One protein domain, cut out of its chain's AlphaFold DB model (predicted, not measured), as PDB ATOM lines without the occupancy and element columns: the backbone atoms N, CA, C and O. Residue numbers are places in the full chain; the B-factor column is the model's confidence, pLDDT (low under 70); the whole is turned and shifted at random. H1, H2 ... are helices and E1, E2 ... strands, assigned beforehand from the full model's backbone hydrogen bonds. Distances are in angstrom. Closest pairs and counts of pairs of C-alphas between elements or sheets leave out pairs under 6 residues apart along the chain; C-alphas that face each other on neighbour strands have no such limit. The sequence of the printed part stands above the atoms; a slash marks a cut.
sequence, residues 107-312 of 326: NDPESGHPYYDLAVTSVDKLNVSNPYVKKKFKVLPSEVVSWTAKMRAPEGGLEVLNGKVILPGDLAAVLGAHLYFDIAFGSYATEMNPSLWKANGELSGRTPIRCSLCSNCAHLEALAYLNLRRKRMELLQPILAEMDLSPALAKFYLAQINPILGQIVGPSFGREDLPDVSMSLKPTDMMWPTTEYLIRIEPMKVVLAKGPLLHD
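This is residues 107 to 312 of the 326 residues of an uncharacterized protein of Physcomitrium patens (UniProt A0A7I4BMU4). A broad, twisted wall of nine strands makes the body, with H3 and H4 packed on one face near one end of its strands, and H2, H5, H6 and the small sheet E9 E12 gathered toward the opposite end. The stretch before E2, with E1 and H1, loops away, and its residues 130 to 136 stick out. The printed part has 206 residues, with seven named helices and twelve named strands in the order E1 H1 E2 E3 H2 E4 H3 H4 E5 E6 E7 E8 H5 H6 E9 E10 E11 E12 H7, class mixed. The large sheet is branched and mixed; the whole is compact, with a radius of gyration of the C-alphas of 19.3 A and spans of 58 by 42 by 32 A.

Begin at E6, residues 218 to 227: E5, residues 207 to 215, is on one side, E7, residues 232 to 235, and E8, residues 239 to 243, on the other side. E5, E6 and E7 form a meander, each strand the antiparallel neighbour of the one before; find N 211 and O 222 at 2.9 A, N 225 and O 234 at 2.8 A. N 219 and O 242, of E6 and E8, are 2.8 A apart. E4, residues 178 to 185, is antiparallel to E5, with N 182 and O 212 at 2.8 A, and parallel to E2, residues 143 to 153, with N 150 and O 181 at 2.8 A. E2 forms a hairpin with edge strand E3, residues 156 to 167, with N 147 and O 163 at 2.8 A. Antiparallel to E8 is E10, residues 277 to 283, with N 241 and O 279 at 2.8 A; it forms a hairpin with edge strand E11, residues 292 to 297, with N 282 and O 294 at 2.8 A. E11 runs on into E12, residues 300 to 304, antiparallel to E9, residues 264 to 267, with N 265 and O 303 at 2.8 A. H3, residues 187 to 192, is over E4 at a height over the sheet of 7.1 A; H4, residues 194 to 199, is on the same face, and the two touch only at the corner, the closest C-alphas, of Thr 190 and Trp 197, 5.0 A apart. H2, residues 169 to 175, at the sheet's level, touches H5, residues 247 to 257, about perpendicular at 85 degrees, the closest C-alphas, of Val 174 and Leu 249, 5.4 A apart. H5 touches H6, residues 259 to 263, closest at the C-alphas of Ala 255 and Gly 262, 4.0 A; H6 only just touches H7, residues 309 to 312, with 3 pairs of C-alphas within 8 A, the closest those of Ile 260 and Leu 309, 6.8 A. E1, residues 114 to 116, pairs with no named strand, and H1, residues 123 to 126, touches no helix. Every O i to N i+4 pair is within hydrogen-bond range in H2, H3 and H4, against 4 of 7 in H5 and 0 of 1 in H6, where 2 of 2 O i to N i+3 pairs are; H1 and H7 are too short for an i+4 pair.

Find C-alpha 143 at (-28.935, -107.577, 17.579); from there E2 runs 31.7 A to C-alpha 153 at (-58.606, -109.717, 28.628). E3 is 29.4 A long, E6 28.0 A and H5 14.9 A. H7 ends at C-alpha 312, (-19.896, -133.914, 5.812).

The C-alphas farthest apart, of Glu 155 and His 311, are 59.6 A apart. The printed part has no cut, and H1 to E2 is a long link. Mean pLDDT of the printed part is 73.2; 72 residues are under 70, among them 107 to 139.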
ATOM      1  N   ASN A 107     -36.557-132.653  27.984       57.06
ATOM      2  CA  ASN A 107     -35.897-131.809  28.976       57.06
ATOM      3  C   ASN A 107     -35.005-132.660  29.880       57.06
ATOM      4  O   ASN A 107     -35.420-133.722  30.346       57.06
ATOM      5  N   ASP A 108     -33.789-132.184  30.136       59.66
ATOM      6  CA  ASP A 108     -32.906-132.740  31.155       59.66
ATOM      7  C   ASP A 108     -33.569-132.553  32.532       59.66
ATOM      8  O   ASP A 108     -33.893-131.417  32.894       59.66
ATOM      9  N   PRO A 109     -33.808-133.633  33.297       57.88
ATOM     10  CA  PRO A 109     -34.436-133.546  34.610       57.88
ATOM     11  C   PRO A 109     -33.671-132.673  35.611       57.88
ATOM     12  O   PRO A 109     -34.302-132.100  36.498       57.88
ATOM     13  N   GLU A 110     -32.340-132.576  35.497       64.75
ATOM     14  CA  GLU A 110     -31.505-131.844  36.459       64.75
ATOM     15  C   GLU A 110     -31.379-130.358  36.113       64.75
ATOM     16  O   GLU A 110     -31.539-129.501  36.985       64.75
ATOM     17  N   SER A 111     -31.117-130.032  34.844       58.59
ATOM     18  CA  SER A 111     -30.935-128.641  34.406       58.59
ATOM     19  C   SER A 111     -32.212-127.970  33.890       58.59
ATOM     20  O   SER A 111     -32.269-126.746  33.769       58.59
ATOM     21  N   GLY A 112     -33.252-128.750  33.575       52.41
ATOM     22  CA  GLY A 112     -34.480-128.268  32.942       52.41
ATOM     23  C   GLY A 112     -34.287-127.802  31.494       52.41
ATOM     24  O   GLY A 112     -35.222-127.258  30.904       52.41
ATOM     25  N   HIS A 113     -33.093-127.980  30.918       49.53
ATOM     26  CA  HIS A 113     -32.794-127.570  29.553       49.53
ATOM     27  C   HIS A 113     -33.255-128.620  28.538       49.53
ATOM     28  O   HIS A 113     -33.057-129.816  28.760       49.53
ATOM     29  N   PRO A 114     -33.829-128.199  27.399       50.25
ATOM     30  CA  PRO A 114     -34.158-129.123  26.330       50.25
ATOM     31  C   PRO A 114     -32.888-129.687  25.676       50.25
ATOM     32  O   PRO A 114     -31.961-128.945  25.354       50.25
ATOM     33  N   TYR A 115     -32.875-130.991  25.425       52.38
ATOM     34  CA  TYR A 115     -31.902-131.728  24.631       52.38
ATOM     35  C   TYR A 115     -32.615-132.583  23.572       52.38
ATOM     36  O   TYR A 115     -33.803-132.893  23.672       52.38
ATOM     37  N   TYR A 116     -31.884-132.954  22.524       57.97
ATOM     38  CA  TYR A 116     -32.402-133.784  21.440       57.97
ATOM     39  C   TYR A 116     -32.180-135.259  21.775       57.97
ATOM     40  O   TYR A 116     -31.035-135.699  21.862       57.97
ATOM     41  N   ASP A 117     -33.260-136.024  21.944       53.03
ATOM     42  CA  ASP A 117     -33.180-137.483  22.147       53.03
ATOM     43  C   ASP A 117     -32.795-138.195  20.838       53.03
ATOM     44  O   ASP A 117     -32.239-139.292  20.831       53.03
ATOM     45  N   LEU A 118     -33.037-137.515  19.712       50.06
ATOM     46  CA  LEU A 118     -32.779-137.979  18.356       50.06
ATOM     47  C   LEU A 118     -31.919-137.002  17.549       50.06
ATOM     48  O   LEU A 118     -32.271-136.557  16.463       50.06
ATOM     49  N   ALA A 119     -30.724-136.716  18.054       40.06
ATOM     50  CA  ALA A 119     -29.591-136.577  17.147       40.06
ATOM     51  C   ALA A 119     -29.006-137.983  16.958       40.06
ATOM     52  O   ALA A 119     -29.008-138.776  17.891       40.06
ATOM     53  N   VAL A 120     -28.464-138.311  15.787       39.97
ATOM     54  CA  VAL A 120     -27.748-139.578  15.485       39.97
ATOM     55  C   VAL A 120     -26.401-139.656  16.235       39.97
ATOM     56  O   VAL A 120     -25.336-139.967  15.700       39.97
ATOM     57  N   THR A 121     -26.425-139.306  17.513       35.12
ATOM     58  CA  THR A 121     -25.307-139.235  18.432       35.12
ATOM     59  C   THR A 121     -25.668-140.161  19.576       35.12
ATOM     60  O   THR A 121     -26.703-139.987  20.207       35.12
ATOM     61  N   SER A 122     -24.854-141.191  19.805       33.03
ATOM     62  CA  SER A 122     -25.112-142.160  20.869       33.03
ATOM     63  C   SER A 122     -25.213-141.426  22.203       33.03
ATOM     64  O   SER A 122     -24.454-140.488  22.447       33.03
ATOM     65  N   VAL A 123     -26.119-141.871  23.071       34.25
ATOM     66  CA  VAL A 123     -26.325-141.309  24.417       34.25
ATOM     67  C   VAL A 123     -25.008-141.272  25.212       34.25
ATOM     68  O   VAL A 123     -24.700-140.278  25.865       34.25
ATOM     69  N   ASP A 124     -24.130-142.259  25.016       37.06
ATOM     70  CA  ASP A 124     -22.789-142.291  25.622       37.06
ATOM     71  C   ASP A 124     -21.844-141.186  25.112       37.06
ATOM     72  O   ASP A 124     -20.904-140.800  25.798       37.06
ATOM     73  N   LYS A 125     -22.097-140.632  23.919       36.62
ATOM     74  CA  LYS A 125     -21.382-139.468  23.368       36.62
ATOM     75  C   LYS A 125     -22.068-138.143  23.698       36.62
ATOM     76  O   LYS A 125     -21.401-137.118  23.594       36.62
ATOM     77  N   LEU A 126     -23.334-138.153  24.126       35.22
ATOM     78  CA  LEU A 126     -24.008-136.974  24.684       35.22
ATOM     79  C   LEU A 126     -23.498-136.658  26.100       35.22
ATOM     80  O   LEU A 126     -23.270-135.495  26.418       35.22
ATOM     81  N   ASN A 127     -23.180-137.685  26.894       32.38
ATOM     82  CA  ASN A 127     -22.562-137.507  28.217       32.38
ATOM     83  C   ASN A 127     -21.085-137.069  28.158       32.38
ATOM     84  O   ASN A 127     -20.566-136.517  29.126       32.38
ATOM     85  N   VAL A 128     -20.408-137.273  27.022       35.22
ATOM     86  CA  VAL A 128     -19.049-136.753  26.763       35.22
ATOM     87  C   VAL A 128     -19.090-135.422  26.001       35.22
ATOM     88  O   VAL A 128     -18.140-134.636  26.067       35.22
ATOM     89  N   SER A 129     -20.200-135.096  25.330       32.12
ATOM     90  CA  SER A 129     -20.435-133.749  24.820       32.12
ATOM     91  C   SER A 129     -20.849-132.845  25.971       32.12
ATOM     92  O   SER A 129     -22.008-132.484  26.146       32.12
ATOM     93  N   ASN A 130     -19.844-132.428  26.733       32.69
ATOM     94  CA  ASN A 130     -19.869-131.152  27.415       32.69
ATOM     95  C   ASN A 130     -20.553-130.141  26.459       32.69
ATOM     96  O   ASN A 130     -20.084-130.018  25.317       32.69
ATOM     97  N   PRO A 131     -21.623-129.422  26.849       36.16
ATOM     98  CA  PRO A 131     -22.311-128.445  25.984       36.16
ATOM     99  C   PRO A 131     -21.380-127.327  25.458       36.16
ATOM    100  O   PRO A 131     -21.771-126.475  24.663       36.16
ATOM    101  N   TYR A 132     -20.109-127.362  25.864       36.38
ATOM    102  CA  TYR A 132     -18.992-126.539  25.438       36.38
ATOM    103  C   TYR A 132     -18.093-127.142  24.348       36.38
ATOM    104  O   TYR A 132     -17.041-126.554  24.073       36.38
ATOM    105  N   VAL A 133     -18.448-128.245  23.671       33.94
ATOM    106  CA  VAL A 133     -17.782-128.576  22.394       33.94
ATOM    107  C   VAL A 133     -18.267-127.579  21.343       33.94
ATOM    108  O   VAL A 133     -19.157-127.838  20.534       33.94
ATOM    109  N   LYS A 134     -17.669-126.384  21.383       34.62
ATOM    110  CA  LYS A 134     -17.828-125.317  20.403       34.62
ATOM    111  C   LYS A 134     -17.393-125.852  19.040       34.62
ATOM    112  O   LYS A 134     -16.249-125.657  18.629       34.62
ATOM    113  N   LYS A 135     -18.320-126.422  18.262       39.94
ATOM    114  CA  LYS A 135     -18.260-126.182  16.818       39.94
ATOM    115  C   LYS A 135     -18.223-124.662  16.694       39.94
ATOM    116  O   LYS A 135     -19.156-123.993  17.132       39.94
ATOM    117  N   LYS A 136     -17.104-124.106  16.213       36.00
ATOM    118  CA  LYS A 136     -16.938-122.665  15.977       36.00
ATOM    119  C   LYS A 136     -17.881-122.244  14.847       36.00
ATOM    120  O   LYS A 136     -17.447-121.943  13.739       36.00
ATOM    121  N   PHE A 137     -19.183-122.239  15.105       46.38
ATOM    122  CA  PHE A 137     -20.095-121.436  14.322       46.38
ATOM    123  C   PHE A 137     -19.673-119.988  14.541       46.38
ATOM    124  O   PHE A 137     -19.342-119.580  15.655       46.38
ATOM    125  N   LYS A 138     -19.591-119.229  13.450       52.81
ATOM    126  CA  LYS A 138     -19.336-117.794  13.514       52.81
ATOM    127  C   LYS A 138     -20.464-117.191  14.351       52.81
ATOM    128  O   LYS A 138     -21.588-117.120  13.865       52.81
ATOM    129  N   VAL A 139     -20.173-116.860  15.610       61.50
ATOM    130  CA  VAL A 139     -21.141-116.259  16.530       61.50
ATOM    131  C   VAL A 139     -21.549-114.933  15.910       61.50
ATOM    132  O   VAL A 139     -20.702-114.062  15.696       61.50
ATOM    133  N   LEU A 140     -22.819-114.828  15.532       73.06
ATOM    134  CA  LEU A 140     -23.369-113.566  15.069       73.06
ATOM    135  C   LEU A 140     -23.470-112.628  16.278       73.06
ATOM    136  O   LEU A 140     -23.854-113.083  17.361       73.06
ATOM    137  N   PRO A 141     -23.080-111.351  16.133       82.56
ATOM    138  CA  PRO A 141     -23.243-110.388  17.211       82.56
ATOM    139  C   PRO A 141     -24.725-110.286  17.577       82.56
ATOM    140  O   PRO A 141     -25.586-110.402  16.710       82.56
ATOM    141  N   SER A 142     -25.019-110.088  18.859       86.81
ATOM    142  CA  SER A 142     -26.389-109.837  19.302       86.81
ATOM    143  C   SER A 142     -26.960-108.602  18.613       86.81
ATOM    144  O   SER A 142     -26.260-107.601  18.442       86.81
ATOM    145  N   GLU A 143     -28.242-108.660  18.268       87.38
ATOM    146  CA  GLU A 143     -28.935-107.577  17.579       87.38
ATOM    147  C   GLU A 143     -30.103-107.053  18.413       87.38
ATOM    148  O   GLU A 143     -30.709-107.771  19.215       87.38
ATOM    149  N   VAL A 144     -30.400-105.766  18.236       88.88
ATOM    150  CA  VAL A 144     -31.556-105.125  18.863       88.88
ATOM    151  C   VAL A 144     -32.763-105.339  17.962       88.88
ATOM    152  O   VAL A 144     -32.846-104.763  16.881       88.88
ATOM    153  N   VAL A 145     -33.710-106.133  18.445       87.62
ATOM    154  CA  VAL A 145     -34.968-106.445  17.770       87.62
ATOM    155  C   VAL A 145     -36.078-105.625  18.415       87.62
ATOM    156  O   VAL A 145     -36.161-105.517  19.645       87.62
ATOM    157  N   SER A 146     -36.912-104.988  17.593       92.06
ATOM    158  CA  SER A 146     -38.083-104.281  18.106       92.06
ATOM    159  C   SER A 146     -39.214-105.274  18.356       92.06
ATOM    160  O   SER A 146     -39.344-106.282  17.663       92.06
ATOM    161  N   TRP A 147     -40.044-105.007  19.355       92.56
ATOM    162  CA  TRP A 147     -41.215-105.819  19.620       92.56
ATOM    163  C   TRP A 147     -42.414-104.968  20.014       92.56
ATOM    164  O   TRP A 147     -42.294-103.902  20.618       92.56
ATOM    165  N   THR A 148     -43.585-105.457  19.648       92.88
ATOM    166  CA  THR A 148     -44.879-104.913  20.038       92.88
ATOM    167  C   THR A 148     -45.697-106.050  20.616       92.88
ATOM    168  O   THR A 148     -45.680-107.153  20.073       92.88
ATOM    169  N   ALA A 149     -46.408-105.804  21.710       93.19
ATOM    170  CA  ALA A 149     -47.326-106.785  22.270       93.19
ATOM    171  C   ALA A 149     -48.683-106.165  22.547       93.19
ATOM    172  O   ALA A 149     -48.767-105.082  23.125       93.19
ATOM    173  N   LYS A 150     -49.739-106.884  22.180       93.19
ATOM    174  CA  LYS A 150     -51.113-106.583  22.561       93.19
ATOM    175  C   LYS A 150     -51.662-107.752  23.351       93.19
ATOM    176  O   LYS A 150     -51.718-108.874  22.863       93.19
ATOM    177  N   MET A 151     -52.069-107.482  24.579       91.44
ATOM    178  CA  MET A 151     -52.707-108.440  25.463       91.44
ATOM    179  C   MET A 151     -54.120-107.959  25.768       91.44
ATOM    180  O   MET A 151     -54.302-106.840  26.247       91.44
ATOM    181  N   ARG A 152     -55.119-108.798  25.501       92.44
ATOM    182  CA  ARG A 152     -56.542-108.482  25.656       92.44
ATOM    183  C   ARG A 152     -57.211-109.466  26.604       92.44
ATOM    184  O   ARG A 152     -57.170-110.673  26.372       92.44
ATOM    185  N   ALA A 153     -57.845-108.952  27.651       87.62
ATOM    186  CA  ALA A 153     -58.606-109.717  28.628       87.62
ATOM    187  C   ALA A 153     -59.972-109.047  28.905       87.62
ATOM    188  O   ALA A 153     -60.135-107.854  28.651       87.62
ATOM    189  N   PRO A 154     -60.971-109.784  29.430       81.19
ATOM    190  CA  PRO A 154     -62.313-109.246  29.684       81.19
ATOM    191  C   PRO A 154     -62.340-107.991  30.571       81.19
ATOM    192  O   PRO A 154     -63.150-107.101  30.345       81.19
ATOM    193  N   GLU A 155     -61.429-107.906  31.542       82.50
ATOM    194  CA  GLU A 155     -61.370-106.823  32.536       82.50
ATOM    195  C   GLU A 155     -60.217-105.831  32.293       82.50
ATOM    196  O   GLU A 155     -59.877-105.040  33.169       82.50
ATOM    197  N   GLY A 156     -59.585-105.860  31.114       83.19
ATOM    198  CA  GLY A 156     -58.496-104.942  30.780       83.19
ATOM    199  C   GLY A 156     -57.520-105.487  29.742       83.19
ATOM    200  O   GLY A 156     -57.719-106.539  29.142       83.19
ATOM    201  N   GLY A 157     -56.429-104.766  29.518       86.81
ATOM    202  CA  GLY A 157     -55.413-105.173  28.558       86.81
ATOM    203  C   GLY A 157     -54.079-104.492  28.804       86.81
ATOM    204  O   GLY A 157     -53.979-103.548  29.584       86.81
ATOM    205  N   LEU A 158     -53.056-104.995  28.124       90.75
ATOM    206  CA  LEU A 158     -51.722-104.415  28.109       90.75
ATOM    207  C   LEU A 158     -51.300-104.225  26.657       90.75
ATOM    208  O   LEU A 158     -51.342-105.167  25.871       90.75
ATOM    209  N   GLU A 159     -50.860-103.022  26.316       91.88
ATOM    210  CA  GLU A 159     -50.246-102.743  25.024       91.88
ATOM    211  C   GLU A 159     -48.835-102.205  25.251       91.88
ATOM    212  O   GLU A 159     -48.628-101.240  25.986       91.88
ATOM    213  N   VAL A 160     -47.857-102.859  24.633       91.88
ATOM    214  CA  VAL A 160     -46.464-102.420  24.606       91.88
ATOM    215  C   VAL A 160     -46.133-102.062  23.170       91.88
ATOM    216  O   VAL A 160     -46.186-102.921  22.293       91.88
ATOM    217  N   LEU A 161     -45.785-100.799  22.938       90.50
ATOM    218  CA  LEU A 161     -45.418-100.277  21.625       90.50
ATOM    219  C   LEU A 161     -43.913-100.012  21.575       90.50
ATOM    220  O   LEU A 161     -43.363 -99.404  22.492       90.50
ATOM    221  N   ASN A 162     -43.266-100.410  20.478       87.38
ATOM    222  CA  ASN A 162     -41.853-100.121  20.200       87.38
ATOM    223  C   ASN A 162     -40.883-100.560  21.313       87.38
ATOM    224  O   ASN A 162     -39.866 -99.904  21.564       87.38
ATOM    225  N   GLY A 163     -41.180-101.680  21.973       89.38
ATOM    226  CA  GLY A 163     -40.242-102.323  22.881       89.38
ATOM    227  C   GLY A 163     -38.964-102.711  22.138       89.38
ATOM    228  O   GLY A 163     -38.978-102.961  20.934       89.38
ATOM    229  N   LYS A 164     -37.835-102.751  22.843       91.94
ATOM    230  CA  LYS A 164     -36.553-103.212  22.294       91.94
ATOM    231  C   LYS A 164     -36.041-104.363  23.140       91.94
ATOM    232  O   LYS A 164     -36.054-104.271  24.365       91.94
ATOM    233  N   VAL A 165     -35.602-105.430  22.490       90.94
ATOM    234  CA  VAL A 165     -35.005-106.597  23.138       90.94
ATOM    235  C   VAL A 165     -33.705-106.950  22.429       90.94
ATOM    236  O   VAL A 165     -33.600-106.834  21.211       90.94
ATOM    237  N   ILE A 166     -32.690-107.330  23.200       89.25
ATOM    238  CA  ILE A 166     -31.416-107.797  22.655       89.25
ATOM    239  C   ILE A 166     -31.540-109.306  22.480       89.25
ATOM    240  O   ILE A 166     -31.693-110.022  23.470       89.25
ATOM    241  N   LEU A 167     -31.487-109.774  21.236       86.00
ATOM    242  CA  LEU A 167     -31.518-111.198  20.917       86.00
ATOM    243  C   LEU A 167     -30.133-111.685  20.468       86.00
ATOM    244  O   LEU A 167     -29.347-110.908  19.918       86.00
ATOM    245  N   PRO A 168     -29.816-112.973  20.684       84.94
ATOM    246  CA  PRO A 168     -28.724-113.639  19.983       84.94
ATOM    247  C   PRO A 168     -28.826-113.416  18.465       84.94
ATOM    248  O   PRO A 168     -29.927-113.409  17.913       84.94
ATOM    249  N   GLY A 169     -27.693-113.193  17.791       81.69
ATOM    250  CA  GLY A 169     -27.692-112.794  16.378       81.69
ATOM    251  C   GLY A 169     -28.247-113.855  15.422       81.69
ATOM    252  O   GLY A 169     -28.786-113.521  14.375       81.69
ATOM    253  N   ASP A 170     -28.158-115.135  15.782       79.25
ATOM    254  CA  ASP A 170     -28.806-116.243  15.075       79.25
ATOM    255  C   ASP A 170     -30.334-116.190  15.196       79.25
ATOM    256  O   ASP A 170     -31.030-116.286  14.187       79.25
ATOM    257  N   LEU A 171     -30.858-115.965  16.402       80.94
ATOM    258  CA  LEU A 171     -32.295-115.833  16.639       80.94
ATOM    259  C   LEU A 171     -32.866-114.576  15.962       80.94
ATOM    260  O   LEU A 171     -33.931-114.639  15.350       80.94
ATOM    261  N   ALA A 172     -32.142-113.454  16.020       84.56
ATOM    262  CA  ALA A 172     -32.510-112.223  15.319       84.56
ATOM    263  C   ALA A 172     -32.523-112.409  13.793       84.56
ATOM    264  O   ALA A 172     -33.449-111.958  13.124       84.56
ATOM    265  N   ALA A 173     -31.548-113.137  13.237       81.81
ATOM    266  CA  ALA A 173     -31.501-113.434  11.806       81.81
ATOM    267  C   ALA A 173     -32.658-114.331  11.333       81.81
ATOM    268  O   ALA A 173     -33.035-114.269  10.165       81.81
ATOM    269  N   VAL A 174     -33.205-115.170  12.219       80.94
ATOM    270  CA  VAL A 174     -34.310-116.087  11.903       80.94
ATOM    271  C   VAL A 174     -35.675-115.434  12.082       80.94
ATOM    272  O   VAL A 174     -36.540-115.591  11.227       80.94
ATOM    273  N   LEU A 175     -35.875-114.702  13.176       83.44
ATOM    274  CA  LEU A 175     -37.150-114.048  13.468       83.44
ATOM    275  C   LEU A 175     -37.282-112.676  12.789       83.44
ATOM    276  O   LEU A 175     -38.363-112.102  12.736       83.44
ATOM    277  N   GLY A 176     -36.192-112.128  12.261       83.69
ATOM    278  CA  GLY A 176     -36.178-110.810  11.645       83.69
ATOM    279  C   GLY A 176     -36.183-109.668  12.662       83.69
ATOM    280  O   GLY A 176     -36.036-109.838  13.872       83.69
ATOM    281  N   ALA A 177     -36.326-108.449  12.143       85.00
ATOM    282  CA  ALA A 177     -36.071-107.239  12.917       85.00
ATOM    283  C   ALA A 177     -37.193-106.863  13.896       85.00
ATOM    284  O   ALA A 177     -36.948-106.050  14.794       85.00
ATOM    285  N   HIS A 178     -38.425-107.336  13.674       89.06
ATOM    286  CA  HIS A 178     -39.630-106.880  14.374       89.06
ATOM    287  C   HIS A 178     -40.497-108.073  14.792       89.06
ATOM    288  O   HIS A 178     -40.836-108.919  13.965       89.06
ATOM    289  N   LEU A 179     -40.880-108.107  16.070       90.31
ATOM    290  CA  LEU A 179     -41.759-109.119  16.654       90.31
ATOM    291  C   LEU A 179     -43.103-108.508  17.054       90.31
ATOM    292  O   LEU A 179     -43.161-107.448  17.675       90.31
ATOM    293  N   TYR A 180     -44.188-109.204  16.757       92.12
ATOM    294  CA  TYR A 180     -45.536-108.840  17.155       92.12
ATOM    295  C   TYR A 180     -46.171-109.979  17.946       92.12
ATOM    296  O   TYR A 180     -46.355-111.078  17.433       92.12
ATOM    297  N   PHE A 181     -46.520-109.707  19.196       92.94
ATOM    298  CA  PHE A 181     -47.202-110.644  20.077       92.94
ATOM    299  C   PHE A 181     -48.664-110.224  20.227       92.94
ATOM    300  O   PHE A 181     -48.952-109.098  20.629       92.94
ATOM    301  N   ASP A 182     -49.590-111.133  19.956       93.00
ATOM    302  CA  ASP A 182     -51.018-110.946  20.186       93.00
ATOM    303  C   ASP A 182     -51.538-112.044  21.105       93.00
ATOM    304  O   ASP A 182     -51.529-113.226  20.760       93.00
ATOM    305  N   ILE A 183     -51.975-111.651  22.296       92.19
ATOM    306  CA  ILE A 183     -52.430-112.569  23.332       92.19
ATOM    307  C   ILE A 183     -53.853-112.183  23.717       92.19
ATOM    308  O   ILE A 183     -54.109-111.069  24.169       92.19
ATOM    309  N   ALA A 184     -54.790-113.112  23.576       91.00
ATOM    310  CA  ALA A 184     -56.178-112.922  23.967       91.00
ATOM    311  C   ALA A 184     -56.585-113.963  25.013       91.00
ATOM    312  O   ALA A 184     -56.230-115.138  24.902       91.00
ATOM    313  N   PHE A 185     -57.363-113.528  26.004       90.25
ATOM    314  CA  PHE A 185     -57.885-114.357  27.090       90.25
ATOM    315  C   PHE A 185     -59.416-114.327  27.119       90.25
ATOM    316  O   PHE A 185     -60.036-113.300  26.839       90.25
ATOM    317  N   GLY A 186     -60.036-115.431  27.538       86.31
ATOM    318  CA  GLY A 186     -61.473-115.479  27.817       86.31
ATOM    319  C   GLY A 186     -62.332-115.263  26.568       86.31
ATOM    320  O   GLY A 186     -62.041-115.818  25.508       86.31
ATOM    321  N   SER A 187     -63.385-114.450  26.691       83.38
ATOM    322  CA  SER A 187     -64.325-114.169  25.595       83.38
ATOM    323  C   SER A 187     -63.630-113.616  24.346       83.38
ATOM    324  O   SER A 187     -63.917-114.074  23.243       83.38
ATOM    325  N   TYR A 188     -62.633-112.740  24.512       85.00
ATOM    326  CA  TYR A 188     -61.840-112.217  23.395       85.00
ATOM    327  C   TYR A 188     -61.099-113.322  22.634       85.00
ATOM    328  O   TYR A 188     -61.021-113.280  21.410       85.00
ATOM    329  N   ALA A 189     -60.577-114.337  23.331       84.19
ATOM    330  CA  ALA A 189     -59.920-115.465  22.672       84.19
ATOM    331  C   ALA A 189     -60.913-116.267  21.818       84.19
ATOM    332  O   ALA A 189     -60.601-116.638  20.688       84.19
ATOM    333  N   THR A 190     -62.123-116.499  22.338       83.94
ATOM    334  CA  THR A 190     -63.179-117.236  21.628       83.94
ATOM    335  C   THR A 190     -63.810-116.447  20.479       83.94
ATOM    336  O   THR A 190     -64.196-117.053  19.484       83.94
ATOM    337  N   GLU A 191     -63.883-115.117  20.580       85.25
ATOM    338  CA  GLU A 191     -64.333-114.236  19.491       85.25
ATOM    339  C   GLU A 191     -63.330-114.220  18.335       85.25
ATOM    340  O   GLU A 191     -63.715-114.272  17.169       85.25
ATOM    341  N   MET A 192     -62.033-114.188  18.656       83.12
ATOM    342  CA  MET A 192     -60.968-114.182  17.655       83.12
ATOM    343  C   MET A 192     -60.738-115.545  16.999       83.12
ATOM    344  O   MET A 192     -60.233-115.595  15.880       83.12
ATOM    345  N   ASN A 193     -61.069-116.649  17.678       83.75
ATOM    346  CA  ASN A 193     -60.967-117.985  17.105       83.75
ATOM    347  C   ASN A 193     -62.156-118.881  17.528       83.75
ATOM    348  O   ASN A 193     -62.188-119.379  18.661       83.75
ATOM    349  N   PRO A 194     -63.107-119.161  16.611       81.00
ATOM    350  CA  PRO A 194     -64.299-119.965  16.896       81.00
ATOM    351  C   PRO A 194     -64.016-121.411  17.328       81.00
ATOM    352  O   PRO A 194     -64.884-122.055  17.922       81.00
ATOM    353  N   SER A 195     -62.825-121.951  17.043       82.75
ATOM    354  CA  SER A 195     -62.438-123.305  17.465       82.75
ATOM    355  C   SER A 195     -62.327-123.415  18.985       82.75
ATOM    356  O   SER A 195     -62.696-124.442  19.553       82.75
ATOM    357  N   LEU A 196     -61.913-122.335  19.662       79.56
ATOM    358  CA  LEU A 196     -61.933-122.271  21.123       79.56
ATOM    359  C   LEU A 196     -63.376-122.292  21.639       79.56
ATOM    360  O   LEU A 196     -63.672-123.031  22.564       79.56
ATOM    361  N   TRP A 197     -64.312-121.578  21.010       73.38
ATOM    362  CA  TRP A 197     -65.714-121.599  21.446       73.38
ATOM    363  C   TRP A 197     -66.329-123.006  21.407       73.38
ATOM    364  O   TRP A 197     -66.970-123.432  22.367       73.38
ATOM    365  N   LYS A 198     -66.093-123.754  20.320       73.75
ATOM    366  CA  LYS A 198     -66.640-125.111  20.138       73.75
ATOM    367  C   LYS A 198     -66.141-126.105  21.190       73.75
ATOM    368  O   LYS A 198     -66.912-126.953  21.623       73.75
ATOM    369  N   ALA A 199     -64.888-125.976  21.621       71.06
ATOM    370  CA  ALA A 199     -64.285-126.844  22.634       71.06
ATOM    371  C   ALA A 199     -64.619-126.435  24.086       71.06
ATOM    372  O   ALA A 199     -64.373-127.194  25.022       71.06
ATOM    373  N   ASN A 200     -65.199-125.248  24.293       64.69
ATOM    374  CA  ASN A 200     -65.417-124.672  25.623       64.69
ATOM    375  C   ASN A 200     -66.446-125.466  26.457       64.69
ATOM    376  O   ASN A 200     -66.399-125.451  27.684       64.69
ATOM    377  N   GLY A 201     -67.352-126.199  25.795       60.56
ATOM    378  CA  GLY A 201     -68.360-127.040  26.451       60.56
ATOM    379  C   GLY A 201     -67.787-128.234  27.226       60.56
ATOM    380  O   GLY A 201     -68.387-128.660  28.208       60.56
ATOM    381  N   GLU A 202     -66.613-128.741  26.838       60.88
ATOM    382  CA  GLU A 202     -65.970-129.908  27.469       60.88
ATOM    383  C   GLU A 202     -65.005-129.524  28.608       60.88
ATOM    384  O   GLU A 202     -64.660-130.353  29.447       60.88
ATOM    385  N   LEU A 203     -64.583-128.255  28.674       63.62
ATOM    386  CA  LEU A 203     -63.461-127.788  29.503       63.62
ATOM    387  C   LEU A 203     -63.880-126.700  30.511       63.62
ATOM    388  O   LEU A 203     -63.129-125.764  30.794       63.62
ATOM    389  N   SER A 204     -65.089-126.845  31.068       59.94
ATOM    390  CA  SER A 204     -65.702-125.913  32.026       59.94
ATOM    391  C   SER A 204     -64.769-125.565  33.201       59.94
ATOM    392  O   SER A 204     -64.184-126.438  33.844       59.94
ATOM    393  N   GLY A 205     -64.620-124.266  33.486       69.38
ATOM    394  CA  GLY A 205     -63.763-123.744  34.560       69.38
ATOM    395  C   GLY A 205     -62.309-123.445  34.166       69.38
ATOM    396  O   GLY A 205     -61.498-123.139  35.043       69.38
ATOM    397  N   ARG A 206     -61.964-123.517  32.875       82.44
ATOM    398  CA  ARG A 206     -60.652-123.124  32.335       82.44
ATOM    399  C   ARG A 206     -60.774-121.868  31.481       82.44
ATOM    400  O   ARG A 206     -61.808-121.622  30.870       82.44
ATOM    401  N   THR A 207     -59.714-121.069  31.434       86.00
ATOM    402  CA  THR A 207     -59.707-119.820  30.663       86.00
ATOM    403  C   THR A 207     -59.148-120.090  29.266       86.00
ATOM    404  O   THR A 207     -57.987-120.489  29.175       86.00
ATOM    405  N   PRO A 208     -59.915-119.885  28.181       89.56
ATOM    406  CA  PRO A 208     -59.382-120.015  26.830       89.56
ATOM    407  C   PRO A 208     -58.338-118.925  26.569       89.56
ATOM    408  O   PRO A 208     -58.497-117.777  26.995       89.56
ATOM    409  N   ILE A 209     -57.268-119.300  25.877       90.31
ATOM    410  CA  ILE A 209     -56.150-118.441  25.504       90.31
ATOM    411  C   ILE A 209     -55.819-118.671  24.038       90.31
ATOM    412  O   ILE A 209     -55.672-119.806  23.581       90.31
ATOM    413  N   ARG A 210     -55.630-117.565  23.327       91.62
ATOM    414  CA  ARG A 210     -54.994-117.532  22.017       91.62
ATOM    415  C   ARG A 210     -53.711-116.726  22.137       91.62
ATOM    416  O   ARG A 210     -53.749-115.596  22.614       91.62
ATOM    417  N   CYS A 211     -52.602-117.297  21.698       91.19
ATOM    418  CA  CYS A 211     -51.332-116.602  21.571       91.19
ATOM    419  C   CYS A 211     -50.887-116.693  20.116       91.19
ATOM    420  O   CYS A 211     -50.797-117.790  19.569       91.19
ATOM    421  N   SER A 212     -50.622-115.552  19.496       91.69
ATOM    422  CA  SER A 212     -50.007-115.483  18.182       91.69
ATOM    423  C   SER A 212     -48.740-114.649  18.259       91.69
ATOM    424  O   SER A 212     -48.731-113.561  18.833       91.69
ATOM    425  N   LEU A 213     -47.663-115.182  17.700       89.69
ATOM    426  CA  LEU A 213     -46.402-114.486  17.519       89.69
ATOM    427  C   LEU A 213     -46.168-114.353  16.021       89.69
ATOM    428  O   LEU A 213     -45.977-115.350  15.335       89.69
ATOM    429  N   CYS A 214     -46.175-113.128  15.522       88.94
ATOM    430  CA  CYS A 214     -45.845-112.822  14.142       88.94
ATOM    431  C   CYS A 214     -44.522-112.070  14.089       88.94
ATOM    432  O   CYS A 214     -44.181-111.288  14.973       88.94
ATOM    433  N   SER A 215     -43.792-112.272  13.015       87.19
ATOM    434  CA  SER A 215     -42.604-111.519  12.669       87.19
ATOM    435  C   SER A 215     -42.547-111.366  11.157       87.19
ATOM    436  O   SER A 215     -43.436-111.840  10.449       87.19
ATOM    437  N   ASN A 216     -41.497-110.734  10.648       79.81
ATOM    438  CA  ASN A 216     -41.335-110.576   9.206       79.81
ATOM    439  C   ASN A 216     -41.123-111.911   8.476       79.81
ATOM    440  O   ASN A 216     -41.321-111.950   7.270       79.81
ATOM    441  N   CYS A 217     -40.682-112.954   9.187       79.88
ATOM    442  CA  CYS A 217     -40.246-114.221   8.593       79.88
ATOM    443  C   CYS A 217     -40.857-115.454   9.273       79.88
ATOM    444  O   CYS A 217     -40.479-116.578   8.955       79.88
ATOM    445  N   ALA A 218     -41.729-115.262  10.264       84.44
ATOM    446  CA  ALA A 218     -42.299-116.351  11.045       84.44
ATOM    447  C   ALA A 218     -43.661-115.978  11.627       84.44
ATOM    448  O   ALA A 218     -43.824-114.888  12.180       84.44
ATOM    449  N   HIS A 219     -44.599-116.914  11.577       89.50
ATOM    450  CA  HIS A 219     -45.893-116.856  12.232       89.50
ATOM    451  C   HIS A 219     -46.079-118.098  13.093       89.50
ATOM    452  O   HIS A 219     -45.931-119.220  12.630       89.50
ATOM    453  N   LEU A 220     -46.393-117.900  14.364       89.06
ATOM    454  CA  LEU A 220     -46.699-118.957  15.310       89.06
ATOM    455  C   LEU A 220     -48.074-118.699  15.915       89.06
ATOM    456  O   LEU A 220     -48.393-117.571  16.306       89.06
ATOM    457  N   GLU A 221     -48.879-119.750  16.032       91.06
ATOM    458  CA  GLU A 221     -50.168-119.702  16.717       91.06
ATOM    459  C   GLU A 221     -50.320-120.872  17.694       91.06
ATOM    460  O   GLU A 221     -50.106-122.042  17.369       91.06
ATOM    461  N   ALA A 222     -50.723-120.534  18.916       90.94
ATOM    462  CA  ALA A 222     -51.030-121.467  19.982       90.94
ATOM    463  C   ALA A 222     -52.448-121.206  20.505       90.94
ATOM    464  O   ALA A 222     -52.784-120.093  20.925       90.94
ATOM    465  N   LEU A 223     -53.269-122.257  20.512       91.38
ATOM    466  CA  LEU A 223     -54.624-122.251  21.061       91.38
ATOM    467  C   LEU A 223     -54.660-123.170  22.276       91.38
ATOM    468  O   LEU A 223     -54.329-124.352  22.164       91.38
ATOM    469  N   ALA A 224     -55.044-122.639  23.433       90.94
ATOM    470  CA  ALA A 224     -54.933-123.358  24.694       90.94
ATOM    471  C   ALA A 224     -56.040-123.008  25.692       90.94
ATOM    472  O   ALA A 224     -56.710-121.985  25.585       90.94
ATOM    473  N   TYR A 225     -56.165-123.836  26.721       90.00
ATOM    474  CA  TYR A 225     -56.953-123.588  27.919       90.00
ATOM    475  C   TYR A 225     -56.035-123.515  29.130       90.00
ATOM    476  O   TYR A 225     -55.367-124.488  29.481       90.00
ATOM    477  N   LEU A 226     -56.020-122.369  29.802       87.94
ATOM    478  CA  LEU A 226     -55.260-122.177  31.026       87.94
ATOM    479  C   LEU A 226     -56.060-122.641  32.236       87.94
ATOM    480  O   LEU A 226     -57.147-122.143  32.539       87.94
ATOM    481  N   ASN A 227     -55.462-123.563  32.980       86.38
ATOM    482  CA  ASN A 227     -55.902-123.950  34.304       86.38
ATOM    483  C   ASN A 227     -55.019-123.258  35.349       86.38
ATOM    484  O   ASN A 227     -53.947-123.753  35.708       86.38
ATOM    485  N   LEU A 228     -55.490-122.121  35.868       79.69
ATOM    486  CA  LEU A 228     -54.768-121.324  36.867       79.69
ATOM    487  C   LEU A 228     -54.482-122.101  38.162       79.69
ATOM    488  O   LEU A 228     -53.413-121.938  38.746       79.69
ATOM    489  N   ARG A 229     -55.390-122.992  38.589       81.69
ATOM    490  CA  ARG A 229     -55.209-123.791  39.816       81.69
ATOM    491  C   ARG A 229     -54.055-124.779  39.689       81.69
ATOM    492  O   ARG A 229     -53.318-124.987  40.644       81.69
ATOM    493  N   ARG A 230     -53.911-125.396  38.514       80.81
ATOM    494  CA  ARG A 230     -52.858-126.385  38.241       80.81
ATOM    495  C   ARG A 230     -51.603-125.780  37.616       80.81
ATOM    496  O   ARG A 230     -50.636-126.512  37.449       80.81
ATOM    497  N   LYS A 231     -51.612-124.482  37.278       84.44
ATOM    498  CA  LYS A 231     -50.548-123.797  36.518       84.44
ATOM    499  C   LYS A 231     -50.169-124.561  35.242       84.44
ATOM    500  O   LYS A 231     -48.997-124.682  34.902       84.44
ATOM    501  N   ARG A 232     -51.176-125.121  34.568       85.12
ATOM    502  CA  ARG A 232     -51.017-125.916  33.345       85.12
ATOM    503  C   ARG A 232     -51.850-125.323  32.225       85.12
ATOM    504  O   ARG A 232     -52.929-124.786  32.477       85.12
ATOM    505  N   MET A 233     -51.347-125.457  31.009       86.81
ATOM    506  CA  MET A 233     -52.060-125.128  29.786       86.81
ATOM    507  C   MET A 233     -52.352-126.414  29.028       86.81
ATOM    508  O   MET A 233     -51.478-127.265  28.891       86.81
ATOM    509  N   GLU A 234     -53.580-126.546  28.551       89.88
ATOM    510  CA  GLU A 234     -54.001-127.666  27.716       89.88
ATOM    511  C   GLU A 234     -54.177-127.132  26.303       89.88
ATOM    512  O   GLU A 234     -55.031-126.278  26.062       89.88
ATOM    513  N   LEU A 235     -53.313-127.556  25.391       89.50
ATOM    514  CA  LEU A 235     -53.369-127.131  24.003       89.50
ATOM    515  C   LEU A 235     -54.568-127.787  23.316       89.50
ATOM    516  O   LEU A 235     -54.777-128.991  23.433       89.50
ATOM    517  N   LEU A 236     -55.334-127.003  22.561       88.69
ATOM    518  CA  LEU A 236     -56.440-127.527  21.756       88.69
ATOM    519  C   LEU A 236     -55.921-128.278  20.520       88.69
ATOM    520  O   LEU A 236     -56.512-129.258  20.077       88.69
ATOM    521  N   GLN A 237     -54.809-127.800  19.969       89.38
ATOM    522  CA  GLN A 237     -54.141-128.344  18.793       89.38
ATOM    523  C   GLN A 237     -52.624-128.155  18.926       89.38
ATOM    524  O   GLN A 237     -52.195-127.325  19.737       89.38
ATOM    525  N   PRO A 238     -51.798-128.919  18.184       89.25
ATOM    526  CA  PRO A 238     -50.360-128.684  18.140       89.25
ATOM    527  C   PRO A 238     -50.062-127.224  17.804       89.25
ATOM    528  O   PRO A 238     -50.798-126.597  17.042       89.25
ATOM    529  N   ILE A 239     -48.991-126.682  18.376       88.31
ATOM    530  CA  ILE A 239     -48.561-125.323  18.045       88.31
ATOM    531  C   ILE A 239     -48.024-125.361  16.625       88.31
ATOM    532  O   ILE A 239     -47.127-126.154  16.336       88.31
ATOM    533  N   LEU A 240     -48.586-124.526  15.760       87.88
ATOM    534  CA  LEU A 240     -48.163-124.409  14.374       87.88
ATOM    535  C   LEU A 240     -47.242-123.199  14.249       87.88
ATOM    536  O   LEU A 240     -47.556-122.126  14.767       87.88
ATOM    537  N   ALA A 241     -46.103-123.404  13.599       85.88
ATOM    538  CA  ALA A 241     -45.129-122.378  13.280       85.88
ATOM    539  C   ALA A 241     -44.815-122.436  11.783       85.88
ATOM    540  O   ALA A 241     -44.273-123.420  11.290       85.88
ATOM    541  N   GLU A 242     -45.155-121.375  11.072       87.25
ATOM    542  CA  GLU A 242     -44.869-121.176   9.658       87.25
ATOM    543  C   GLU A 242     -43.718-120.186   9.537       87.25
ATOM    544  O   GLU A 242     -43.715-119.151  10.201       87.25
ATOM    545  N   MET A 243     -42.702-120.517   8.748       83.25
ATOM    546  CA  MET A 243     -41.489-119.711   8.637       83.25
ATOM    547  C   MET A 243     -40.987-119.662   7.199       83.25
ATOM    548  O   MET A 243     -41.017-120.668   6.487       83.25
ATOM    549  N   ASP A 244     -40.446-118.511   6.816       80.38
ATOM    550  CA  ASP A 244     -39.725-118.349   5.559       80.38
ATOM    551  C   ASP A 244     -38.390-119.096   5.627       80.38
ATOM    552  O   ASP A 244     -37.648-119.032   6.621       80.38
ATOM    553  N   LEU A 245     -38.036-119.789   4.545       77.25
ATOM    554  CA  LEU A 245     -36.818-120.581   4.509       77.25
ATOM    555  C   LEU A 245     -35.620-119.682   4.228       77.25
ATOM    556  O   LEU A 245     -35.216-119.455   3.087       77.25
ATOM    557  N   SER A 246     -35.007-119.194   5.303       77.38
ATOM    558  CA  SER A 246     -33.765-118.432   5.232       77.38
ATOM    559  C   SER A 246     -32.526-119.329   5.392       77.38
ATOM    560  O   SER A 246     -32.557-120.332   6.118       77.38
ATOM    561  N   PRO A 247     -31.370-118.948   4.810       74.38
ATOM    562  CA  PRO A 247     -30.098-119.620   5.081       74.38
ATOM    563  C   PRO A 247     -29.724-119.637   6.571       74.38
ATOM    564  O   PRO A 247     -29.026-120.541   7.023       74.38
ATOM    565  N   ALA A 248     -30.178-118.644   7.345       76.19
ATOM    566  CA  ALA A 248     -29.976-118.603   8.789       76.19
ATOM    567  C   ALA A 248     -30.789-119.697   9.500       76.19
ATOM    568  O   ALA A 248     -30.219-120.453  10.286       76.19
ATOM    569  N   LEU A 249     -32.079-119.842   9.170       78.38
ATOM    570  CA  LEU A 249     -32.952-120.883   9.726       78.38
ATOM    571  C   LEU A 249     -32.396-122.281   9.433       78.38
ATOM    572  O   LEU A 249     -32.260-123.113  10.333       78.38
ATOM    573  N   ALA A 250     -31.993-122.498   8.181       74.62
ATOM    574  CA  ALA A 250     -31.332-123.714   7.740       74.62
ATOM    575  C   ALA A 250     -30.075-124.018   8.566       74.62
ATOM    576  O   ALA A 250     -29.966-125.067   9.203       74.62
ATOM    577  N   LYS A 251     -29.133-123.072   8.592       71.69
ATOM    578  CA  LYS A 251     -27.810-123.253   9.192       71.69
ATOM    579  C   LYS A 251     -27.837-123.402  10.710       71.69
ATOM    580  O   LYS A 251     -27.031-124.160  11.243       71.69
ATOM    581  N   PHE A 252     -28.693-122.651  11.400       71.56
ATOM    582  CA  PHE A 252     -28.687-122.605  12.860       71.56
ATOM    583  C   PHE A 252     -29.652-123.596  13.499       71.56
ATOM    584  O   PHE A 252     -29.317-124.104  14.561       71.56
ATOM    585  N   TYR A 253     -30.783-123.921  12.865       72.56
ATOM    586  CA  TYR A 253     -31.828-124.741  13.491       72.56
ATOM    587  C   TYR A 253     -32.091-126.046  12.737       72.56
ATOM    588  O   TYR A 253     -32.028-127.115  13.342       72.56
ATOM    589  N   LEU A 254     -32.287-126.012  11.412       72.56
ATOM    590  CA  LEU A 254     -32.531-127.252  10.656       72.56
ATOM    591  C   LEU A 254     -31.299-128.169  10.631       72.56
ATOM    592  O   LEU A 254     -31.441-129.389  10.692       72.56
ATOM    593  N   ALA A 255     -30.092-127.594  10.626       65.94
ATOM    594  CA  ALA A 255     -28.829-128.328  10.721       65.94
ATOM    595  C   ALA A 255     -28.700-129.177  11.999       65.94
ATOM    596  O   ALA A 255     -27.959-130.161  12.005       65.94
ATOM    597  N   GLN A 256     -29.383-128.784  13.081       62.38
ATOM    598  CA  GLN A 256     -29.368-129.519  14.349       62.38
ATOM    599  C   GLN A 256     -30.224-130.787  14.274       62.38
ATOM    600  O   GLN A 256     -29.882-131.793  14.885       62.38
ATOM    601  N   ILE A 257     -31.292-130.744  13.475       61.50
ATOM    602  CA  ILE A 257     -32.180-131.879  13.201       61.50
ATOM    603  C   ILE A 257     -31.515-132.816  12.196       61.50
ATOM    604  O   ILE A 257     -31.428-134.025  12.400       61.50
ATOM    605  N   ASN A 258     -31.010-132.250  11.102       59.09
ATOM    606  CA  ASN A 258     -30.273-132.978  10.087       59.09
ATOM    607  C   ASN A 258     -29.182-132.073   9.489       59.09
ATOM    608  O   ASN A 258     -29.514-131.059   8.867       59.09
ATOM    609  N   PRO A 259     -27.893-132.454   9.586       60.88
ATOM    610  CA  PRO A 259     -26.783-131.662   9.059       60.88
ATOM    611  C   PRO A 259     -26.930-131.253   7.585       60.88
ATOM    612  O   PRO A 259     -26.471-130.178   7.201       60.88
ATOM    613  N   ILE A 260     -27.603-132.070   6.767       59.06
ATOM    614  CA  ILE A 260     -27.846-131.798   5.341       59.06
ATOM    615  C   ILE A 260     -28.735-130.563   5.158       59.06
ATOM    616  O   ILE A 260     -28.494-129.761   4.256       59.06
ATOM    617  N   LEU A 261     -29.718-130.361   6.040       69.50
ATOM    618  CA  LEU A 261     -30.611-129.201   5.987       69.50
ATOM    619  C   LEU A 261     -29.880-127.894   6.312       69.50
ATOM    620  O   LEU A 261     -30.332-126.824   5.924       69.50
ATOM    621  N   GLY A 262     -28.705-127.959   6.944       67.81
ATOM    622  CA  GLY A 262     -27.841-126.795   7.146       67.81
ATOM    623  C   GLY A 262     -27.274-126.188   5.862       67.81
ATOM    624  O   GLY A 262     -26.736-125.083   5.900       67.81
ATOM    625  N   GLN A 263     -27.377-126.902   4.739       69.31
ATOM    626  CA  GLN A 263     -26.823-126.506   3.442       69.31
ATOM    627  C   GLN A 263     -27.881-125.941   2.486       69.31
ATOM    628  O   GLN A 263     -27.610-125.772   1.297       69.31
ATOM    629  N   ILE A 264     -29.089-125.665   2.973       72.44
ATOM    630  CA  ILE A 264     -30.156-125.071   2.169       72.44
ATOM    631  C   ILE A 264     -29.777-123.638   1.761       72.44
ATOM    632  O   ILE A 264     -29.372-122.822   2.588       72.44
ATOM    633  N   VAL A 265     -29.925-123.334   0.470       65.75
ATOM    634  CA  VAL A 265     -29.735-121.992  -0.116       65.75
ATOM    635  C   VAL A 265     -31.037-121.204  -0.126       65.75
ATOM    636  O   VAL A 265     -31.013-119.981  -0.021       65.75
ATOM    637  N   GLY A 266     -32.159-121.903  -0.270       66.81
ATOM    638  CA  GLY A 266     -33.491-121.320  -0.340       66.81
ATOM    639  C   GLY A 266     -34.532-122.338  -0.813       66.81
ATOM    640  O   GLY A 266     -34.187-123.507  -1.042       66.81
ATOM    641  N   PRO A 267     -35.793-121.914  -0.951       67.94
ATOM    642  CA  PRO A 267     -36.872-122.761  -1.451       67.94
ATOM    643  C   PRO A 267     -36.681-123.123  -2.930       67.94
ATOM    644  O   PRO A 267     -36.032-122.405  -3.690       67.94
ATOM    645  N   SER A 268     -37.243-124.265  -3.335       62.03
ATOM    646  CA  SER A 268     -37.233-124.760  -4.725       62.03
ATOM    647  C   SER A 268     -38.318-124.114  -5.606       62.03
ATOM    648  O   SER A 268     -38.257-124.184  -6.833       62.03
ATOM    649  N   PHE A 269     -39.310-123.448  -5.006       61.72
ATOM    650  CA  PHE A 269     -40.399-122.790  -5.729       61.72
ATOM    651  C   PHE A 269     -40.105-121.311  -6.029       61.72
ATOM    652  O   PHE A 269     -39.316-120.654  -5.349       61.72
ATOM    653  N   GLY A 270     -40.767-120.773  -7.060       55.75
ATOM    654  CA  GLY A 270     -40.862-119.327  -7.264       55.75
ATOM    655  C   GLY A 270     -41.628-118.679  -6.106       55.75
ATOM    656  O   GLY A 270     -42.552-119.286  -5.581       55.75
ATOM    657  N   ARG A 271     -41.225-117.459  -5.734       52.06
ATOM    658  CA  ARG A 271     -41.605-116.667  -4.542       52.06
ATOM    659  C   ARG A 271     -43.093-116.551  -4.155       52.06
ATOM    660  O   ARG A 271     -43.361-115.870  -3.174       52.06
ATOM    661  N   GLU A 272     -44.043-117.092  -4.912       49.28
ATOM    662  CA  GLU A 272     -45.413-116.574  -4.887       49.28
ATOM    663  C   GLU A 272     -46.478-117.357  -4.129       49.28
ATOM    664  O   GLU A 272     -47.500-116.737  -3.900       49.28
ATOM    665  N   ASP A 273     -46.304-118.589  -3.639       50.72
ATOM    666  CA  ASP A 273     -47.336-119.162  -2.753       50.72
ATOM    667  C   ASP A 273     -46.819-120.316  -1.882       50.72
ATOM    668  O   ASP A 273     -46.285-121.294  -2.410       50.72
ATOM    669  N   LEU A 274     -47.109-120.215  -0.574       51.31
ATOM    670  CA  LEU A 274     -46.916-121.150   0.558       51.31
ATOM    671  C   LEU A 274     -45.768-120.786   1.523       51.31
ATOM    672  O   LEU A 274     -44.705-120.365   1.073       51.31
ATOM    673  N   PRO A 275     -45.953-120.981   2.848       56.31
ATOM    674  CA  PRO A 275     -44.844-120.898   3.792       56.31
ATOM    675  C   PRO A 275     -43.807-121.971   3.442       56.31
ATOM    676  O   PRO A 275     -44.141-123.152   3.319       56.31
ATOM    677  N   ASP A 276     -42.545-121.569   3.285       69.25
ATOM    678  CA  ASP A 276     -41.478-122.478   2.845       69.25
ATOM    679  C   ASP A 276     -41.198-123.600   3.863       69.25
ATOM    680  O   ASP A 276     -40.670-124.662   3.511       69.25
ATOM    681  N   VAL A 277     -41.530-123.359   5.137       76.75
ATOM    682  CA  VAL A 277     -41.409-124.319   6.233       76.75
ATOM    683  C   VAL A 277     -42.626-124.228   7.147       76.75
ATOM    684  O   VAL A 277     -42.879-123.187   7.747       76.75
ATOM    685  N   SER A 278     -43.331-125.343   7.328       83.19
ATOM    686  CA  SER A 278     -44.338-125.496   8.383       83.19
ATOM    687  C   SER A 278     -43.834-126.483   9.430       83.19
ATOM    688  O   SER A 278     -43.374-127.576   9.102       83.19
ATOM    689  N   MET A 279     -43.882-126.088  10.696       81.75
ATOM    690  CA  MET A 279     -43.500-126.900  11.842       81.75
ATOM    691  C   MET A 279     -44.690-127.042  12.782       81.75
ATOM    692  O   MET A 279     -45.396-126.079  13.071       81.75
ATOM    693  N   SER A 280     -44.879-128.242  13.316       85.00
ATOM    694  CA  SER A 280     -45.826-128.510  14.388       85.00
ATOM    695  C   SER A 280     -45.079-128.989  15.625       85.00
ATOM    696  O   SER A 280     -44.234-129.881  15.557       85.00
ATOM    697  N   LEU A 281     -45.393-128.374  16.761       84.56
ATOM    698  CA  LEU A 281     -44.876-128.730  18.074       84.56
ATOM    699  C   LEU A 281     -46.018-129.333  18.894       84.56
ATOM    700  O   LEU A 281     -46.998-128.656  19.222       84.56
ATOM    701  N   LYS A 282     -45.879-130.613  19.239       87.56
ATOM    702  CA  LYS A 282     -46.857-131.368  20.017       87.56
ATOM    703  C   LYS A 282     -46.248-131.818  21.352       87.56
ATOM    704  O   LYS A 282     -45.415-132.721  21.354       87.56
ATOM    705  N   PRO A 283     -46.660-131.235  22.488       86.25
ATOM    706  CA  PRO A 283     -46.294-131.759  23.799       86.25
ATOM    707  C   PRO A 283     -47.037-133.064  24.114       86.25
ATOM    708  O   PRO A 283     -48.164-133.275  23.646       86.25
ATOM    709  N   THR A 284     -46.437-133.913  24.952       83.00
ATOM    710  CA  THR A 284     -47.095-135.124  25.473       83.00
ATOM    711  C   THR A 284     -48.432-134.784  26.137       83.00
ATOM    712  O   THR A 284     -48.550-133.800  26.872       83.00
ATOM    713  N   ASP A 285     -49.461-135.568  25.809       84.88
ATOM    714  CA  ASP A 285     -50.855-135.391  26.239       84.88
ATOM    715  C   ASP A 285     -51.469-134.008  25.954       84.88
ATOM    716  O   ASP A 285     -52.485-133.653  26.545       84.88
ATOM    717  N   MET A 286     -50.882-133.214  25.046       87.81
ATOM    718  CA  MET A 286     -51.287-131.824  24.778       87.81
ATOM    719  C   MET A 286     -51.156-130.891  25.995       87.81
ATOM    720  O   MET A 286     -51.772-129.826  26.045       87.81
ATOM    721  N   MET A 287     -50.315-131.255  26.966       86.12
ATOM    722  CA  MET A 287     -50.140-130.518  28.216       86.12
ATOM    723  C   MET A 287     -48.842-129.708  28.218       86.12
ATOM    724  O   MET A 287     -47.766-130.233  27.950       86.12
ATOM    725  N   TRP A 288     -48.920-128.434  28.601       82.19
ATOM    726  CA  TRP A 288     -47.754-127.570  28.798       82.19
ATOM    727  C   TRP A 288     -47.696-127.048  30.246       82.19
ATOM    728  O   TRP A 288     -48.720-126.584  30.765       82.19
ATOM    729  N   PRO A 289     -46.520-127.040  30.908       81.25
ATOM    730  CA  PRO A 289     -45.231-127.583  30.453       81.25
ATOM    731  C   PRO A 289     -45.176-129.115  30.552       81.25
ATOM    732  O   PRO A 289     -45.895-129.711  31.354       81.25
ATOM    733  N   THR A 290     -44.304-129.739  29.757       80.88
ATOM    734  CA  THR A 290     -44.042-131.188  29.768       80.88
ATOM    735  C   THR A 290     -42.540-131.462  29.630       80.88
ATOM    736  O   THR A 290     -41.748-130.552  29.384       80.88
ATOM    737  N   THR A 291     -42.132-132.709  29.843       74.44
ATOM    738  CA  THR A 291     -40.747-133.169  29.684       74.44
ATOM    739  C   THR A 291     -40.429-133.614  28.263       74.44
ATOM    740  O   THR A 291     -39.255-133.710  27.926       74.44
ATOM    741  N   GLU A 292     -41.443-133.878  27.439       71.56
ATOM    742  CA  GLU A 292     -41.291-134.470  26.109       71.56
ATOM    743  C   GLU A 292     -42.115-133.718  25.063       71.56
ATOM    744  O   GLU A 292     -43.296-133.416  25.266       71.56
ATOM    745  N   TYR A 293     -41.482-133.438  23.926       74.62
ATOM    746  CA  TYR A 293     -42.083-132.726  22.810       74.62
ATOM    747  C   TYR A 293     -41.742-133.422  21.495       74.62
ATOM    748  O   TYR A 293     -40.577-133.701  21.212       74.62
ATOM    749  N   LEU A 294     -42.765-133.632  20.669       73.31
ATOM    750  CA  LEU A 294     -42.611-134.067  19.290       73.31
ATOM    751  C   LEU A 294     -42.642-132.838  18.380       73.31
ATOM    752  O   LEU A 294     -43.660-132.142  18.313       73.31
ATOM    753  N   ILE A 295     -41.545-132.590  17.669       74.69
ATOM    754  CA  ILE A 295     -41.486-131.591  16.601       74.69
ATOM    755  C   ILE A 295     -41.543-132.309  15.263       74.69
ATOM    756  O   ILE A 295     -40.739-133.195  14.971       74.69
ATOM    757  N   ARG A 296     -42.484-131.893  14.423       72.25
ATOM    758  CA  ARG A 296     -42.616-132.383  13.056       72.25
ATOM    759  C   ARG A 296     -42.572-131.214  12.098       72.25
ATOM    760  O   ARG A 296     -43.347-130.278  12.247       72.25
ATOM    761  N   ILE A 297     -41.713-131.304  11.097       75.62
ATOM    762  CA  ILE A 297     -41.624-130.299  10.043       75.62
ATOM    763  C   ILE A 297     -42.274-130.883   8.794       75.62
ATOM    764  O   ILE A 297     -41.912-131.969   8.365       75.62
ATOM    765  N   GLU A 298     -43.282-130.231   8.242       70.56
ATOM    766  CA  GLU A 298     -44.024-130.731   7.085       70.56
ATOM    767  C   GLU A 298     -43.270-130.470   5.766       70.56
ATOM    768  O   GLU A 298     -42.304-129.704   5.762       70.56
ATOM    769  N   PRO A 299     -43.610-131.193   4.673       64.81
ATOM    770  CA  PRO A 299     -42.807-131.284   3.455       64.81
ATOM    771  C   PRO A 299     -42.187-129.970   2.995       64.81
ATOM    772  O   PRO A 299     -42.907-129.024   2.697       64.81
ATOM    773  N   MET A 300     -40.867-129.950   2.832       71.06
ATOM    774  CA  MET A 300     -40.161-128.812   2.250       71.06
ATOM    775  C   MET A 300     -39.475-129.224   0.951       71.06
ATOM    776  O   MET A 300     -38.795-130.253   0.886       71.06
ATOM    777  N   LYS A 301     -39.651-128.417  -0.099       67.81
ATOM    778  CA  LYS A 301     -38.841-128.519  -1.318       67.81
ATOM    779  C   LYS A 301     -37.778-127.435  -1.281       67.81
ATOM    780  O   LYS A 301     -38.095-126.248  -1.304       67.81
ATOM    781  N   VAL A 302     -36.523-127.846  -1.219       71.62
ATOM    782  CA  VAL A 302     -35.396-126.971  -0.892       71.62
ATOM    783  C   VAL A 302     -34.284-127.127  -1.915       71.62
ATOM    784  O   VAL A 302     -34.052-128.218  -2.424       71.62
ATOM    785  N   VAL A 303     -33.556-126.050  -2.195       67.94
ATOM    786  CA  VAL A 303     -32.344-126.101  -3.021       67.94
ATOM    787  C   VAL A 303     -31.129-126.209  -2.111       67.94
ATOM    788  O   VAL A 303     -30.912-125.353  -1.251       67.94
ATOM    789  N   LEU A 304     -30.304-127.239  -2.307       66.12
ATOM    790  CA  LEU A 304     -29.093-127.470  -1.511       66.12
ATOM    791  C   LEU A 304     -27.831-126.903  -2.195       66.12
ATOM    792  O   LEU A 304     -27.573-127.139  -3.381       66.12
ATOM    793  N   ALA A 305     -27.009-126.176  -1.432       62.72
ATOM    794  CA  ALA A 305     -25.787-125.512  -1.893       62.72
ATOM    795  C   ALA A 305     -24.586-126.454  -2.019       62.72
ATOM    796  O   ALA A 305     -24.506-127.508  -1.392       62.72
ATOM    797  N   LYS A 306     -23.568-125.963  -2.739       56.88
ATOM    798  CA  LYS A 306     -22.213-126.517  -2.929       56.88
ATOM    799  C   LYS A 306     -21.337-126.515  -1.650       56.88
ATOM    800  O   LYS A 306     -20.128-126.304  -1.719       56.88
ATOM    801  N   GLY A 307     -21.920-126.680  -0.468       53.19
ATOM    802  CA  GLY A 307     -21.154-126.743   0.776       53.19
ATOM    803  C   GLY A 307     -20.342-128.036   0.923       53.19
ATOM    804  O   GLY A 307     -20.344-128.872   0.012       53.19
ATOM    805  N   PRO A 308     -19.694-128.258   2.083       47.03
ATOM    806  CA  PRO A 308     -18.998-129.492   2.436       47.03
ATOM    807  C   PRO A 308     -19.947-130.692   2.523       47.03
ATOM    808  O   PRO A 308     -19.636-131.623   3.217       47.03
ATOM    809  N   LEU A 309     -21.073-130.753   1.818       47.50
ATOM    810  CA  LEU A 309     -22.029-131.855   1.871       47.50
ATOM    811  C   LEU A 309     -21.377-133.202   1.557       47.50
ATOM    812  O   LEU A 309     -21.618-134.167   2.263       47.50
ATOM    813  N   LEU A 310     -20.483-133.257   0.565       43.25
ATOM    814  CA  LEU A 310     -19.655-134.439   0.319       43.25
ATOM    815  C   LEU A 310     -18.631-134.659   1.432       43.25
ATOM    816  O   LEU A 310     -18.411-135.795   1.793       43.25
ATOM    817  N   HIS A 311     -18.027-133.618   2.000       41.94
ATOM    818  CA  HIS A 311     -17.092-133.745   3.123       41.94
ATOM    819  C   HIS A 311     -17.788-134.087   4.456       41.94
ATOM    820  O   HIS A 311     -17.192-134.745   5.288       41.94
ATOM    821  N   ASP A 312     -19.046-133.710   4.643       44.22
ATOM    822  CA  ASP A 312     -19.896-133.914   5.812       44.22
ATOM    823  C   ASP A 312     -20.547-135.292   5.711       44.22
ATOM    824  O   ASP A 312     -20.495-136.055   6.662       44.22
TER     825      ASP A 312